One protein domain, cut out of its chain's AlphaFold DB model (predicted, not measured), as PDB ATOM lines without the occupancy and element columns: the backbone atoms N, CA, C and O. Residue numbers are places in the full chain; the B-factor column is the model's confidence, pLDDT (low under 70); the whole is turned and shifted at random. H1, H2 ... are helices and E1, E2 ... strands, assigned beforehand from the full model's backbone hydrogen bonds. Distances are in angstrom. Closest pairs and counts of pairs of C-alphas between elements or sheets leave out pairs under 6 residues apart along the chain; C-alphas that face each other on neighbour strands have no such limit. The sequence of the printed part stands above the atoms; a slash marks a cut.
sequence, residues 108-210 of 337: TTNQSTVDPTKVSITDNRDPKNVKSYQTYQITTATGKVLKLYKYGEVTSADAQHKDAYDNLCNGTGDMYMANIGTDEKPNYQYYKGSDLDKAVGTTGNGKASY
ATOM      1  N   THR A 108     -45.329  44.983   7.618       86.31
ATOM      2  CA  THR A 108     -44.052  44.262   7.447       86.31
ATOM      3  C   THR A 108     -42.861  45.201   7.249       86.31
ATOM      4  O   THR A 108     -41.778  44.943   7.766       86.31
ATOM      5  N   THR A 109     -43.072  46.333   6.577       85.50
ATOM      6  CA  THR A 109     -42.059  47.376   6.347       85.50
ATOM      7  C   THR A 109     -41.581  48.063   7.628       85.50
ATOM      8  O   THR A 109     -40.464  48.573   7.659       85.50
ATOM      9  N   ASN A 110     -42.388  48.044   8.692       89.00
ATOM     10  CA  ASN A 110     -42.104  48.729   9.954       89.00
ATOM     11  C   ASN A 110     -41.685  47.773  11.079       89.00
ATOM     12  O   ASN A 110     -41.533  48.211  12.220       89.00
ATOM     13  N   GLN A 111     -41.497  46.482  10.790       92.12
ATOM     14  CA  GLN A 111     -41.082  45.503  11.794       92.12
ATOM     15  C   GLN A 111     -39.764  45.894  12.464       92.12
ATOM     16  O   GLN A 111     -38.832  46.408  11.838       92.12
ATOM     17  N   SER A 112     -39.679  45.600  13.758       91.81
ATOM     18  CA  SER A 112     -38.470  45.853  14.532       91.81
ATOM     19  C   SER A 112     -37.467  44.727  14.320       91.81
ATOM     20  O   SER A 112     -37.824  43.552  14.284       91.81
ATOM     21  N   THR A 113     -36.199  45.090  14.178       92.12
ATOM     22  CA  THR A 113     -35.081  44.146  14.173       92.12
ATOM     23  C   THR A 113     -34.834  43.676  15.597       92.12
ATOM     24  O   THR A 113     -34.650  44.518  16.466       92.12
ATOM     25  N   VAL A 114     -34.818  42.373  15.846       91.31
ATOM     26  CA  VAL A 114     -34.543  41.794  17.166       91.31
ATOM     27  C   VAL A 114     -33.078  41.386  17.228       91.31
ATOM     28  O   VAL A 114     -32.553  40.782  16.292       91.31
ATOM     29  N   ASP A 115     -32.416  41.750  18.322       88.88
ATOM     30  CA  ASP A 115     -31.048  41.323  18.598       88.88
ATOM     31  C   ASP A 115     -31.019  39.801  18.848       88.88
ATOM     32  O   ASP A 115     -31.860  39.304  19.604       88.88
ATOM     33  N   PRO A 116     -30.083  39.043  18.248       84.56
ATOM     34  CA  PRO A 116     -29.978  37.596  18.447       84.56
ATOM     35  C   PRO A 116     -29.623  37.210  19.890       84.56
ATOM     36  O   PRO A 116     -29.724  36.041  20.260       84.56
ATOM     37  N   THR A 117     -29.197  38.163  20.722       86.06
ATOM     38  CA  THR A 117     -28.858  37.919  22.124       86.06
ATOM     39  C   THR A 117     -29.733  38.730  23.074       86.06
ATOM     40  O   THR A 117     -29.987  39.917  22.876       86.06
ATOM     41  N   LYS A 118     -30.199  38.083  24.152       85.38
ATOM     42  CA  LYS A 118     -30.878  38.787  25.248       85.38
ATOM     43  C   LYS A 118     -29.874  39.661  25.999       85.38
ATOM     44  O   LYS A 118     -28.735  39.253  26.226       85.38
ATOM     45  N   VAL A 119     -30.321  40.840  26.417       84.50
ATOM     46  CA  VAL A 119     -29.520  41.823  27.152       84.50
ATOM     47  C   VAL A 119     -29.972  41.924  28.603       84.50
ATOM     48  O   VAL A 119     -31.169  41.869  28.902       84.50
ATOM     49  N   SER A 120     -29.013  42.147  29.502       84.12
ATOM     50  CA  SER A 120     -29.306  42.370  30.917       84.12
ATOM     51  C   SER A 120     -29.831  43.787  31.131       84.12
ATOM     52  O   SER A 120     -29.269  44.771  30.627       84.12
ATOM     53  N   ILE A 121     -30.892  43.904  31.924       80.56
ATOM     54  CA  ILE A 121     -31.387  45.180  32.428       80.56
ATOM     55  C   ILE A 121     -31.455  45.149  33.952       80.56
ATOM     56  O   ILE A 121     -31.799  44.133  34.553       80.56
ATOM     57  N   THR A 122     -31.109  46.282  34.558       78.31
ATOM     58  CA  THR A 122     -31.303  46.546  35.981       78.31
ATOM     59  C   THR A 122     -32.371  47.615  36.099       78.31
ATOM     60  O   THR A 122     -32.164  48.751  35.673       78.31
ATOM     61  N   ASP A 123     -33.522  47.237  36.637       69.38
ATOM     62  CA  ASP A 123     -34.612  48.155  36.925       69.38
ATOM     63  C   ASP A 123     -34.400  48.769  38.311       69.38
ATOM     64  O   ASP A 123     -34.409  48.062  39.317       69.38
ATOM     65  N   ASN A 124     -34.166  50.082  38.346       67.50
ATOM     66  CA  ASN A 124     -33.908  50.851  39.567       67.50
ATOM     67  C   ASN A 124     -34.974  51.938  39.796       67.50
ATOM     68  O   ASN A 124     -34.698  52.977  40.392       67.50
ATOM     69  N   ARG A 125     -36.189  51.739  39.267       67.94
ATOM     70  CA  ARG A 125     -37.310  52.670  39.486       67.94
ATOM     71  C   ARG A 125     -37.825  52.649  40.926       67.94
ATOM     72  O   ARG A 125     -38.351  53.659  41.381       67.94
ATOM     73  N   ASP A 126     -37.622  51.543  41.645       64.44
ATOM     74  CA  ASP A 126     -37.779  51.459  43.098       64.44
ATOM     75  C   ASP A 126     -36.402  51.231  43.758       64.44
ATOM     76  O   ASP A 126     -35.865  50.121  43.683       64.44
ATOM     77  N   PRO A 127     -35.833  52.239  44.448       63.97
ATOM     78  CA  PRO A 127     -34.543  52.121  45.128       63.97
ATOM     79  C   PRO A 127     -34.500  51.025  46.203       63.97
ATOM     80  O   PRO A 127     -33.417  50.626  46.627       63.97
ATOM     81  N   LYS A 128     -35.661  50.558  46.684       66.50
ATOM     82  CA  LYS A 128     -35.773  49.516  47.714       66.50
ATOM     83  C   LYS A 128     -35.898  48.106  47.135       66.50
ATOM     84  O   LYS A 128     -35.802  47.148  47.898       66.50
ATOM     85  N   ASN A 129     -36.103  47.961  45.823       66.19
ATOM     86  CA  ASN A 129     -36.320  46.666  45.179       66.19
ATOM     87  C   ASN A 129     -35.737  46.633  43.755       66.19
ATOM     88  O   ASN A 129     -36.456  46.546  42.759       66.19
ATOM     89  N   VAL A 130     -34.406  46.724  43.673       72.56
ATOM     90  CA  VAL A 130     -33.653  46.630  42.416       72.56
ATOM     91  C   VAL A 130     -33.787  45.222  41.838       72.56
ATOM     92  O   VAL A 130     -33.353  44.249  42.457       72.56
ATOM     93  N   LYS A 131     -34.340  45.110  40.627       73.25
ATOM     94  CA  LYS A 131     -34.473  43.831  39.914       73.25
ATOM     95  C   LYS A 131     -33.539  43.777  38.714       73.25
ATOM     96  O   LYS A 131     -33.542  44.682  37.882       73.25
ATOM     97  N   SER A 132     -32.797  42.680  38.579       78.19
ATOM     98  CA  SER A 132     -31.996  42.387  37.387       78.19
ATOM     99  C   SER A 132     -32.553  41.177  36.647       78.19
ATOM    100  O   SER A 132     -32.714  40.109  37.233       78.19
ATOM    101  N   TYR A 133     -32.838  41.343  35.356       81.19
ATOM    102  CA  TYR A 133     -33.375  40.281  34.504       81.19
ATOM    103  C   TYR A 133     -32.881  40.408  33.060       81.19
ATOM    104  O   TYR A 133     -32.377  41.451  32.638       81.19
ATOM    105  N   GLN A 134     -33.011  39.315  32.306       83.94
ATOM    106  CA  GLN A 134     -32.686  39.263  30.882       83.94
ATOM    107  C   GLN A 134     -33.911  39.632  30.043       83.94
ATOM    108  O   GLN A 134     -35.008  39.126  30.286       83.94
ATOM    109  N   THR A 135     -33.726  40.480  29.035       88.75
ATOM    110  CA  THR A 135     -34.801  40.925  28.137       88.75
ATOM    111  C   THR A 135     -34.332  41.032  26.686       88.75
ATOM    112  O   THR A 135     -33.143  40.921  26.397       88.75
ATOM    113  N   TYR A 136     -35.263  41.229  25.753       89.25
ATOM    114  CA  TYR A 136     -34.940  41.448  24.344       89.25
ATOM    115  C   TYR A 136     -34.548  42.906  24.095       89.25
ATOM    116  O   TYR A 136     -35.103  43.835  24.692       89.25
ATOM    117  N   GLN A 137     -33.618  43.093  23.165       91.00
ATOM    118  CA  GLN A 137     -33.290  44.383  22.579       91.00
ATOM    119  C   GLN A 137     -33.775  44.401  21.134       91.00
ATOM    120  O   GLN A 137     -33.663  43.408  20.415       91.00
ATOM    121  N   ILE A 138     -34.310  45.540  20.717       91.62
ATOM    122  CA  ILE A 138     -34.778  45.746  19.355       91.62
ATOM    123  C   ILE A 138     -34.183  47.015  18.751       91.62
ATOM    124  O   ILE A 138     -33.867  47.967  19.461       91.62
ATOM    125  N   THR A 139     -34.129  47.060  17.427       91.56
ATOM    126  CA  THR A 139     -33.930  48.275  16.641       91.56
ATOM    127  C   THR A 139     -35.204  48.537  15.851       91.56
ATOM    128  O   THR A 139     -35.576  47.759  14.970       91.56
ATOM    129  N   THR A 140     -35.891  49.626  16.189       88.00
ATOM    130  CA  THR A 140     -37.100  50.090  15.487       88.00
ATOM    131  C   THR A 140     -36.806  50.412  14.016       88.00
ATOM    132  O   THR A 140     -35.654  50.624  13.635       88.00
ATOM    133  N   ALA A 141     -37.846  50.517  13.183       83.25
ATOM    134  CA  ALA A 141     -37.700  50.915  11.778       83.25
ATOM    135  C   ALA A 141     -37.026  52.292  11.599       83.25
ATOM    136  O   ALA A 141     -36.359  52.530  10.598       83.25
ATOM    137  N   THR A 142     -37.136  53.179  12.595       83.50
ATOM    138  CA  THR A 142     -36.483  54.496  12.606       83.50
ATOM    139  C   THR A 142     -35.025  54.449  13.084       83.50
ATOM    140  O   THR A 142     -34.414  55.494  13.281       83.50
ATOM    141  N   GLY A 143     -34.464  53.260  13.330       84.69
ATOM    142  CA  GLY A 143     -33.082  53.071  13.783       84.69
ATOM    143  C   GLY A 143     -32.858  53.257  15.289       84.69
ATOM    144  O   GLY A 143     -31.727  53.130  15.754       84.69
ATOM    145  N   LYS A 144     -33.909  53.524  16.079       88.19
ATOM    146  CA  LYS A 144     -33.804  53.667  17.543       88.19
ATOM    147  C   LYS A 144     -33.653  52.289  18.185       88.19
ATOM    148  O   LYS A 144     -34.522  51.436  17.984       88.19
ATOM    149  N   VAL A 145     -32.586  52.098  18.961       90.69
ATOM    150  CA  VAL A 145     -32.336  50.875  19.737       90.69
ATOM    151  C   VAL A 145     -33.030  50.986  21.093       90.69
ATOM    152  O   VAL A 145     -32.821  51.959  21.818       90.69
ATOM    153  N   LEU A 146     -33.874  50.012  21.428       89.38
ATOM    154  CA  LEU A 146     -34.693  49.997  22.641       89.38
ATOM    155  C   LEU A 146     -34.623  48.637  23.332       89.38
ATOM    156  O   LEU A 146     -34.608  47.591  22.684       89.38
ATOM    157  N   LYS A 147     -34.627  48.660  24.664       89.94
ATOM    158  CA  LYS A 147     -34.788  47.463  25.497       89.94
ATOM    159  C   LYS A 147     -36.266  47.275  25.805       89.94
ATOM    160  O   LYS A 147     -36.948  48.249  26.124       89.94
ATOM    161  N   LEU A 148     -36.744  46.040  25.710       89.69
ATOM    162  CA  LEU A 148     -38.132  45.721  26.018       89.69
ATOM    163  C   LEU A 148     -38.315  45.417  27.509       89.69
ATOM    164  O   LEU A 148     -37.407  44.920  28.172       89.69
ATOM    165  N   TYR A 149     -39.517  45.646  28.022       87.75
ATOM    166  CA  TYR A 149     -39.909  45.328  29.393       87.75
ATOM    167  C   TYR A 149     -41.007  44.271  29.388       87.75
ATOM    168  O   TYR A 149     -41.975  44.402  28.643       87.75
ATOM    169  N   LYS A 150     -40.872  43.222  30.204       87.31
ATOM    170  CA  LYS A 150     -41.892  42.172  30.308       87.31
ATOM    171  C   LYS A 150     -43.092  42.679  31.115       87.31
ATOM    172  O   LYS A 150     -42.922  43.241  32.198       87.31
ATOM    173  N   TYR A 151     -44.299  42.456  30.601       84.31
ATOM    174  CA  TYR A 151     -45.541  42.737  31.317       84.31
ATOM    175  C   TYR A 151     -45.611  41.927  32.622       84.31
ATOM    176  O   TYR A 151     -45.296  40.738  32.632       84.31
ATOM    177  N   GLY A 152     -45.983  42.581  33.726       74.75
ATOM    178  CA  GLY A 152     -46.033  41.990  35.070       74.75
ATOM    179  C   GLY A 152     -44.748  42.133  35.900       74.75
ATOM    180  O   GLY A 152     -44.830  42.133  37.124       74.75
ATOM    181  N   GLU A 153     -43.577  42.328  35.277       70.69
ATOM    182  CA  GLU A 153     -42.314  42.588  36.004       70.69
ATOM    183  C   GLU A 153     -42.106  44.070  36.336       70.69
ATOM    184  O   GLU A 153     -41.426  44.411  37.307       70.69
ATOM    185  N   VAL A 154     -42.722  44.936  35.534       60.84
ATOM    186  CA  VAL A 154     -42.709  46.392  35.647       60.84
ATOM    187  C   VAL A 154     -44.131  46.850  35.948       60.84
ATOM    188  O   VAL A 154     -45.056  46.402  35.276       60.84
ATOM    189  N   THR A 155     -44.284  47.702  36.966       56.59
ATOM    190  CA  THR A 155     -45.545  48.187  37.556       56.59
ATOM    191  C   THR A 155     -46.744  48.165  36.602       56.59
ATOM    192  O   THR A 155     -46.905  49.007  35.724       56.59
ATOM    193  N   SER A 156     -47.614  47.189  36.842       55.31
ATOM    194  CA  SER A 156     -48.811  46.793  36.093       55.31
ATOM    195  C   SER A 156     -49.996  47.768  36.216       55.31
ATOM    196  O   SER A 156     -51.145  47.358  36.082       55.31
ATOM    197  N   ALA A 157     -49.747  49.042  36.532       59.09
ATOM    198  CA  ALA A 157     -50.796  49.971  36.958       59.09
ATOM    199  C   ALA A 157     -51.568  50.640  35.805       59.09
ATOM    200  O   ALA A 157     -52.633  51.201  36.052       59.09
ATOM    201  N   ASP A 158     -51.064  50.586  34.568       73.00
ATOM    202  CA  ASP A 158     -51.754  51.171  33.416       73.00
ATOM    203  C   ASP A 158     -52.765  50.179  32.816       73.00
ATOM    204  O   ASP A 158     -52.401  49.071  32.397       73.00
ATOM    205  N   ALA A 159     -54.037  50.591  32.761       80.06
ATOM    206  CA  ALA A 159     -55.125  49.815  32.172       80.06
ATOM    207  C   ALA A 159     -54.814  49.422  30.720       80.06
ATOM    208  O   ALA A 159     -55.066  48.286  30.325       80.06
ATOM    209  N   GLN A 160     -54.135  50.291  29.964       83.38
ATOM    210  CA  GLN A 160     -53.795  50.035  28.566       83.38
ATOM    211  C   GLN A 160     -52.836  48.847  28.398       83.38
ATOM    212  O   GLN A 160     -52.923  48.101  27.422       83.38
ATOM    213  N   HIS A 161     -51.891  48.648  29.323       86.31
ATOM    214  CA  HIS A 161     -50.988  47.494  29.271       86.31
ATOM    215  C   HIS A 161     -51.712  46.191  29.610       86.31
ATOM    216  O   HIS A 161     -51.395  45.154  29.029       86.31
ATOM    217  N   LYS A 162     -52.671  46.245  30.539       86.06
ATOM    218  CA  LYS A 162     -53.515  45.095  30.866       86.06
ATOM    219  C   LYS A 162     -54.400  44.716  29.682       86.06
ATOM    220  O   LYS A 162     -54.411  43.552  29.295       86.06
ATOM    221  N   ASP A 163     -55.047  45.692  29.057       86.12
ATOM    222  CA  ASP A 163     -55.886  45.459  27.883       86.12
ATOM    223  C   ASP A 163     -55.066  44.904  26.713       86.12
ATOM    224  O   ASP A 163     -55.518  43.994  26.020       86.12
ATOM    225  N   ALA A 164     -53.830  45.387  26.522       86.69
ATOM    226  CA  ALA A 164     -52.897  44.826  25.544       86.69
ATOM    227  C   ALA A 164     -52.595  43.356  25.842       86.69
ATOM    228  O   ALA A 164     -52.657  42.516  24.947       86.69
ATOM    229  N   TYR A 165     -52.294  43.030  27.097       87.44
ATOM    230  CA  TYR A 165     -51.994  41.663  27.501       87.44
ATOM    231  C   TYR A 165     -53.176  40.718  27.262       87.44
ATOM    232  O   TYR A 165     -53.010  39.650  26.669       87.44
ATOM    233  N   ASP A 166     -54.373  41.135  27.663       87.19
ATOM    234  CA  ASP A 166     -55.579  40.332  27.505       87.19
ATOM    235  C   ASP A 166     -55.920  40.135  26.019       87.19
ATOM    236  O   ASP A 166     -56.211  39.015  25.612       87.19
ATOM    237  N   ASN A 167     -55.776  41.164  25.176       85.56
ATOM    238  CA  ASN A 167     -56.047  41.066  23.736       85.56
ATOM    239  C   ASN A 167     -54.981  40.273  22.959       85.56
ATOM    240  O   ASN A 167     -55.304  39.499  22.059       85.56
ATOM    241  N   LEU A 168     -53.691  40.484  23.245       85.88
ATOM    242  CA  LEU A 168     -52.610  39.858  22.474       85.88
ATOM    243  C   LEU A 168     -52.336  38.417  22.905       85.88
ATOM    244  O   LEU A 168     -51.947  37.595  22.065       85.88
ATOM    245  N   CYS A 169     -52.466  38.148  24.205       84.06
ATOM    246  CA  CYS A 169     -52.046  36.908  24.845       84.06
ATOM    247  C   CYS A 169     -53.218  36.121  25.462       84.06
ATOM    248  O   CYS A 169     -52.991  35.026  25.970       84.06
ATOM    249  N   ASN A 170     -54.462  36.618  25.428       81.94
ATOM    250  CA  ASN A 170     -55.622  35.978  26.077       81.94
ATOM    251  C   ASN A 170     -55.375  35.664  27.566       81.94
ATOM    252  O   ASN A 170     -55.827  34.641  28.079       81.94
ATOM    253  N   GLY A 171     -54.577  36.490  28.251       76.62
ATOM    254  CA  GLY A 171     -54.177  36.252  29.641       76.62
ATOM    255  C   GLY A 171     -53.151  35.123  29.842       76.62
ATOM    256  O   GLY A 171     -52.843  34.773  30.979       76.62
ATOM    257  N   THR A 172     -52.619  34.535  28.763       78.62
ATOM    258  CA  THR A 172     -51.671  33.411  28.799       78.62
ATOM    259  C   THR A 172     -50.434  33.682  27.937       78.62
ATOM    260  O   THR A 172     -50.526  33.934  26.740       78.62
ATOM    261  N   GLY A 173     -49.244  33.592  28.532       85.31
ATOM    262  CA  GLY A 173     -47.967  33.790  27.835       85.31
ATOM    263  C   GLY A 173     -47.288  35.118  28.158       85.31
ATOM    264  O   GLY A 173     -47.690  35.834  29.076       85.31
ATOM    265  N   ASP A 174     -46.230  35.422  27.409       88.94
ATOM    266  CA  ASP A 174     -45.350  36.557  27.675       88.94
ATOM    267  C   ASP A 174     -45.601  37.700  26.684       88.94
ATOM    268  O   ASP A 174     -45.555  37.505  25.469       88.94
ATOM    269  N   MET A 175     -45.806  38.909  27.210       90.69
ATOM    270  CA  MET A 175     -45.855  40.147  26.433       90.69
ATOM    271  C   MET A 175     -44.714  41.066  26.861       90.69
ATOM    272  O   MET A 175     -44.436  41.225  28.051       90.69
ATOM    273  N   TYR A 176     -44.085  41.702  25.884       90.50
ATOM    274  CA  TYR A 176     -43.024  42.678  26.072       90.50
ATOM    275  C   TYR A 176     -43.461  44.041  25.537       90.50
ATOM    276  O   TYR A 176     -44.199  44.109  24.560       90.50
ATOM    277  N   MET A 177     -43.015  45.133  26.152       90.50
ATOM    278  CA  MET A 177     -43.395  46.494  25.767       90.50
ATOM    279  C   MET A 177     -42.193  47.439  25.699       90.50
ATOM    280  O   MET A 177     -41.221  47.272  26.436       90.50
ATOM    281  N   ALA A 178     -42.277  48.465  24.855       88.75
ATOM    282  CA  ALA A 178     -41.326  49.574  24.818       88.75
ATOM    283  C   ALA A 178     -42.038  50.907  24.578       88.75
ATOM    284  O   ALA A 178     -42.924  50.993  23.731       88.75
ATOM    285  N   ASN A 179     -41.619  51.955  25.293       87.81
ATOM    286  CA  ASN A 179     -42.049  53.326  25.016       87.81
ATOM    287  C   ASN A 179     -41.171  53.916  23.898       87.81
ATOM    288  O   ASN A 179     -39.969  54.132  24.079       87.81
ATOM    289  N   ILE A 180     -41.761  54.166  22.731       86.44
ATOM    290  CA  ILE A 180     -41.103  54.858  21.615       86.44
ATOM    291  C   ILE A 180     -41.247  56.382  21.692       86.44
ATOM    292  O   ILE A 180     -40.462  57.083  21.048       86.44
ATOM    293  N   GLY A 181     -42.203  56.877  22.482       83.25
ATOM    294  CA  GLY A 181     -42.480  58.292  22.716       83.25
ATOM    295  C   GLY A 181     -41.563  58.932  23.760       83.25
ATOM    296  O   GLY A 181     -40.407  58.533  23.931       83.25
ATOM    297  N   THR A 182     -42.084  59.953  24.439       82.38
ATOM    298  CA  THR A 182     -41.422  60.639  25.560       82.38
ATOM    299  C   THR A 182     -42.110  60.280  26.877       82.38
ATOM    300  O   THR A 182     -43.190  59.694  26.869       82.38
ATOM    301  N   ASP A 183     -41.511  60.634  28.014       77.12
ATOM    302  CA  ASP A 183     -42.133  60.395  29.326       77.12
ATOM    303  C   ASP A 183     -43.406  61.242  29.528       77.12
ATOM    304  O   ASP A 183     -44.342  60.811  30.192       77.12
ATOM    305  N   GLU A 184     -43.478  62.417  28.896       79.44
ATOM    306  CA  GLU A 184     -44.656  63.300  28.926       79.44
ATOM    307  C   GLU A 184     -45.761  62.874  27.943       79.44
ATOM    308  O   GLU A 184     -46.929  63.216  28.129       79.44
ATOM    309  N   LYS A 185     -45.402  62.152  26.874       82.12
ATOM    310  CA  LYS A 185     -46.321  61.616  25.857       82.12
ATOM    311  C   LYS A 185     -45.896  60.193  25.496       82.12
ATOM    312  O   LYS A 185     -45.250  59.989  24.457       82.12
ATOM    313  N   PRO A 186     -46.208  59.215  26.363       83.00
ATOM    314  CA  PRO A 186     -45.814  57.843  26.123       83.00
ATOM    315  C   PRO A 186     -46.519  57.294  24.882       83.00
ATOM    316  O   PRO A 186     -47.691  57.566  24.629       83.00
ATOM    317  N   ASN A 187     -45.786  56.515  24.096       86.69
ATOM    318  CA  ASN A 187     -46.318  55.785  22.954       86.69
ATOM    319  C   ASN A 187     -45.747  54.372  23.003       86.69
ATOM    320  O   ASN A 187     -44.551  54.177  22.785       86.69
ATOM    321  N   TYR A 188     -46.586  53.404  23.354       89.69
ATOM    322  CA  TYR A 188     -46.149  52.046  23.630       89.69
ATOM    323  C   TYR A 188     -46.297  51.130  22.419       89.69
ATOM    324  O   TYR A 188     -47.336  51.082  21.762       89.69
ATOM    325  N   GLN A 189     -45.245  50.355  22.177       91.50
ATOM    326  CA  GLN A 189     -45.233  49.220  21.265       91.50
ATOM    327  C   GLN A 189     -45.207  47.929  22.075       91.50
ATOM    328  O   GLN A 189     -44.374  47.779  22.971       91.50
ATOM    329  N   TYR A 190     -46.098  47.003  21.741       92.62
ATOM    330  CA  TYR A 190     -46.262  45.713  22.402       92.62
ATOM    331  C   TYR A 190     -45.791  44.583  21.489       92.62
ATOM    332  O   TYR A 190     -46.029  44.610  20.287       92.62
ATOM    333  N   TYR A 191     -45.147  43.568  22.048       92.12
ATOM    334  CA  TYR A 191     -44.562  42.441  21.329       92.12
ATOM    335  C   TYR A 191     -44.972  41.138  22.011       92.12
ATOM    336  O   TYR A 191     -44.915  41.029  23.238       92.12
ATOM    337  N   LYS A 192     -45.331  40.123  21.222       92.50
ATOM    338  CA  LYS A 192     -45.563  38.769  21.740       92.50
ATOM    339  C   LYS A 192     -44.219  38.081  21.969       92.50
ATOM    340  O   LYS A 192     -43.378  38.062  21.072       92.50
ATOM    341  N   GLY A 193     -44.028  37.471  23.137       90.25
ATOM    342  CA  GLY A 193     -42.812  36.724  23.472       90.25
ATOM    343  C   GLY A 193     -42.508  35.624  22.453       90.25
ATOM    344  O   GLY A 193     -41.383  35.521  21.980       90.25
ATOM    345  N   SER A 194     -43.542  34.908  21.994       90.00
ATOM    346  CA  SER A 194     -43.420  33.876  20.957       90.00
ATOM    347  C   SER A 194     -42.857  34.390  19.629       90.00
ATOM    348  O   SER A 194     -42.168  33.652  18.929       90.00
ATOM    349  N   ASP A 195     -43.167  35.633  19.256       90.69
ATOM    350  CA  ASP A 195     -42.708  36.224  17.996       90.69
ATOM    351  C   ASP A 195     -41.270  36.738  18.128       90.69
ATOM    352  O   ASP A 195     -40.477  36.615  17.195       90.69
ATOM    353  N   LEU A 196     -40.903  37.229  19.314       89.56
ATOM    354  CA  LEU A 196     -39.523  37.582  19.646       89.56
ATOM    355  C   LEU A 196     -38.617  36.343  19.686       89.56
ATOM    356  O   LEU A 196     -37.524  36.376  19.129       89.56
ATOM    357  N   ASP A 197     -39.079  35.235  20.271       89.25
ATOM    358  CA  ASP A 197     -38.336  33.968  20.301       89.25
ATOM    359  C   ASP A 197     -38.061  33.421  18.896       89.25
ATOM    360  O   ASP A 197     -36.942  32.999  18.596       89.25
ATOM    361  N   LYS A 198     -39.052  33.488  17.998       87.81
ATOM    362  CA  LYS A 198     -38.875  33.121  16.584       87.81
ATOM    363  C   LYS A 198     -37.861  34.020  15.878       87.81
ATOM    364  O   LYS A 198     -37.038  33.525  15.109       87.81
ATOM    365  N   ALA A 199     -37.908  35.327  16.139       87.50
ATOM    366  CA  ALA A 199     -36.968  36.273  15.549       87.50
ATOM    367  C   ALA A 199     -35.523  35.994  16.002       87.50
ATOM    368  O   ALA A 199     -34.616  36.013  15.173       87.50
ATOM    369  N   VAL A 200     -35.314  35.654  17.278       85.88
ATOM    370  CA  VAL A 200     -33.996  35.275  17.820       85.88
ATOM    371  C   VAL A 200     -33.491  33.941  17.259       85.88
ATOM    372  O   VAL A 200     -32.296  33.788  17.027       85.88
ATOM    373  N   GLY A 201     -34.380  32.979  16.998       76.88
ATOM    374  CA  GLY A 201     -34.015  31.671  16.438       76.88
ATOM    375  C   GLY A 201     -33.558  31.685  14.972       76.88
ATOM    376  O   GLY A 201     -33.176  30.641  14.446       76.88
ATOM    377  N   THR A 202     -33.601  32.836  14.295       76.50
ATOM    378  CA  THR A 202     -33.196  32.982  12.888       76.50
ATOM    379  C   THR A 202     -31.691  33.260  12.780       76.50
ATOM    380  O   THR A 202     -31.125  33.980  13.597       76.50
ATOM    381  N   THR A 203     -31.006  32.719  11.763       67.38
ATOM    382  CA  THR A 203     -29.580  33.012  11.520       67.38
ATOM    383  C   THR A 203     -29.407  34.463  11.048       67.38
ATOM    384  O   THR A 203     -29.554  34.761   9.865       67.38
ATOM    385  N   GLY A 204     -29.124  35.372  11.984       66.31
ATOM    386  CA  GLY A 204     -28.999  36.816  11.756       66.31
ATOM    387  C   GLY A 204     -30.019  37.625  12.565       66.31
ATOM    388  O   GLY A 204     -30.768  37.077  13.364       66.31
ATOM    389  N   ASN A 205     -30.052  38.944  12.368       72.38
ATOM    390  CA  ASN A 205     -30.987  39.812  13.084       72.38
ATOM    391  C   ASN A 205     -32.426  39.621  12.559       72.38
ATOM    392  O   ASN A 205     -32.820  40.252  11.572       72.38
ATOM    393  N   GLY A 206     -33.201  38.746  13.206       85.38
ATOM    394  CA  GLY A 206     -34.592  38.472  12.848       85.38
ATOM    395  C   GLY A 206     -35.516  39.679  13.031       85.38
ATOM    396  O   GLY A 206     -35.169  40.677  13.663       85.38
ATOM    397  N   LYS A 207     -36.717  39.608  12.454       90.12
ATOM    398  CA  LYS A 207     -37.717  40.683  12.502       90.12
ATOM    399  C   LYS A 207     -38.923  40.250  13.329       90.12
ATOM    400  O   LYS A 207     -39.400  39.133  13.166       90.12
ATOM    401  N   ALA A 208     -39.425  41.144  14.175       91.38
ATOM    402  CA  ALA A 208     -40.652  40.939  14.937       91.38
ATOM    403  C   ALA A 208     -41.640  42.088  14.710       91.38
ATOM    404  O   ALA A 208     -41.267  43.269  14.695       91.38
ATOM    405  N   SER A 209     -42.913  41.729  14.548       93.06
ATOM    406  CA  SER A 209     -44.008  42.693  14.519       93.06
ATOM    407  C   SER A 209     -44.310  43.209  15.923       93.06
ATOM    408  O   SER A 209     -44.255  42.454  16.894       93.06
ATOM    409  N   TYR A 210     -44.665  44.488  16.010       92.06
ATOM    410  CA  TYR A 210     -45.238  45.077  17.212       92.06
ATOM    411  C   TYR A 210     -46.715  45.377  17.015       92.06
ATOM    412  O   TYR A 210     -47.210  45.420  15.889       92.06
TER     413      TYR A 210
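What this domain is: This is residues 108 to 210 of the 337 residues of an uncharacterized protein of Candidatus Melainabacteria bacterium (UniProt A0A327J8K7). The two-stranded hairpin E6 and E7 lies in the middle of this model, with helix H1 packed over one side of it and a small sheet of E1, E4 and E5 on its other side. A second hairpin, E2 and E3, continues from that small sheet, while the short helix H2 leads from the end of E7 across to E1. The printed part has 103 residues, with two named helices and seven named strands in the order E1 E2 E3 E4 E5 H1 E6 E7 H2. Its three sheets, E1 - E4 - E5, E2 - E3 and E6 - E7, are antiparallel, and the class is mixed, helices and strands, with under half of the residues in named elements. The whole is compact, with a radius of gyration of the C-alphas of 13.5 A and spans of 40 by 29 by 28 A.

Where its parts are: Find C-alpha 112 at (-38.470, 45.853, 14.532), where E1 begins and runs to residue 114. E2 covers residues 119 to 123, 12.7 A long, and E3 residues 131 to 135, 12.1 A. Next come E4, residues 137 to 139, and E5, residues 145 to 147. H1 starts at C-alpha 159, at (-55.125, 49.815, 32.172), and runs 15.2 A to residue 169. E6, residues 175 to 179, measures 13.8 A, and E7, residues 188 to 192, measures 13.4 A. H2, residues 193 to 200, ends at C-alpha 200, at (-33.996, 35.275, 17.820), after 10.6 A.

How they stand to each other: Start at inner strand E4: N 113 of E1 is 2.9 A from O 139, and N 146 of E5 is 2.8 A from O 138, within hydrogen-bond range. E4 and E5 form a hairpin. E3 runs on into E4 at 50 degrees; in its own hairpin with E2, N 119 and O 135 are 2.8 A apart. In the hairpin E6 and E7, look for N 191 and O 176 at 2.7 A. The closest C-alphas of E5 and E6 are those of Lys 147 and Ala 178, 6.9 A apart. For H1 and E6 they are Tyr 165 and Met 175, 6.4 A apart. H2 only grazes the sheet E1 E4 E5 with its residues 195 to 200; the C-alphas of Val 114 and Ala 199, its closest pair with E1, are 6.2 A apart. H1 and H2 are apart. In H1 and H2 every O i to N i+4 pair is within hydrogen-bond range.

The domain as a whole: The C-alphas farthest apart are those of Thr 109 and Lys 128, 41.9 A. The printed part has no cut. The link from E5 to H1 is long, with 11 residues; in it, residues 149 to 150 pair antiparallel with 176 to 177 of E6. Near the end, residues 207 to 208 pair antiparallel with 112 to 113 of E1. The mean pLDDT of the printed part is 83.0, and residues 123 to 129, 154 to 157 and 203 to 204 are under 70.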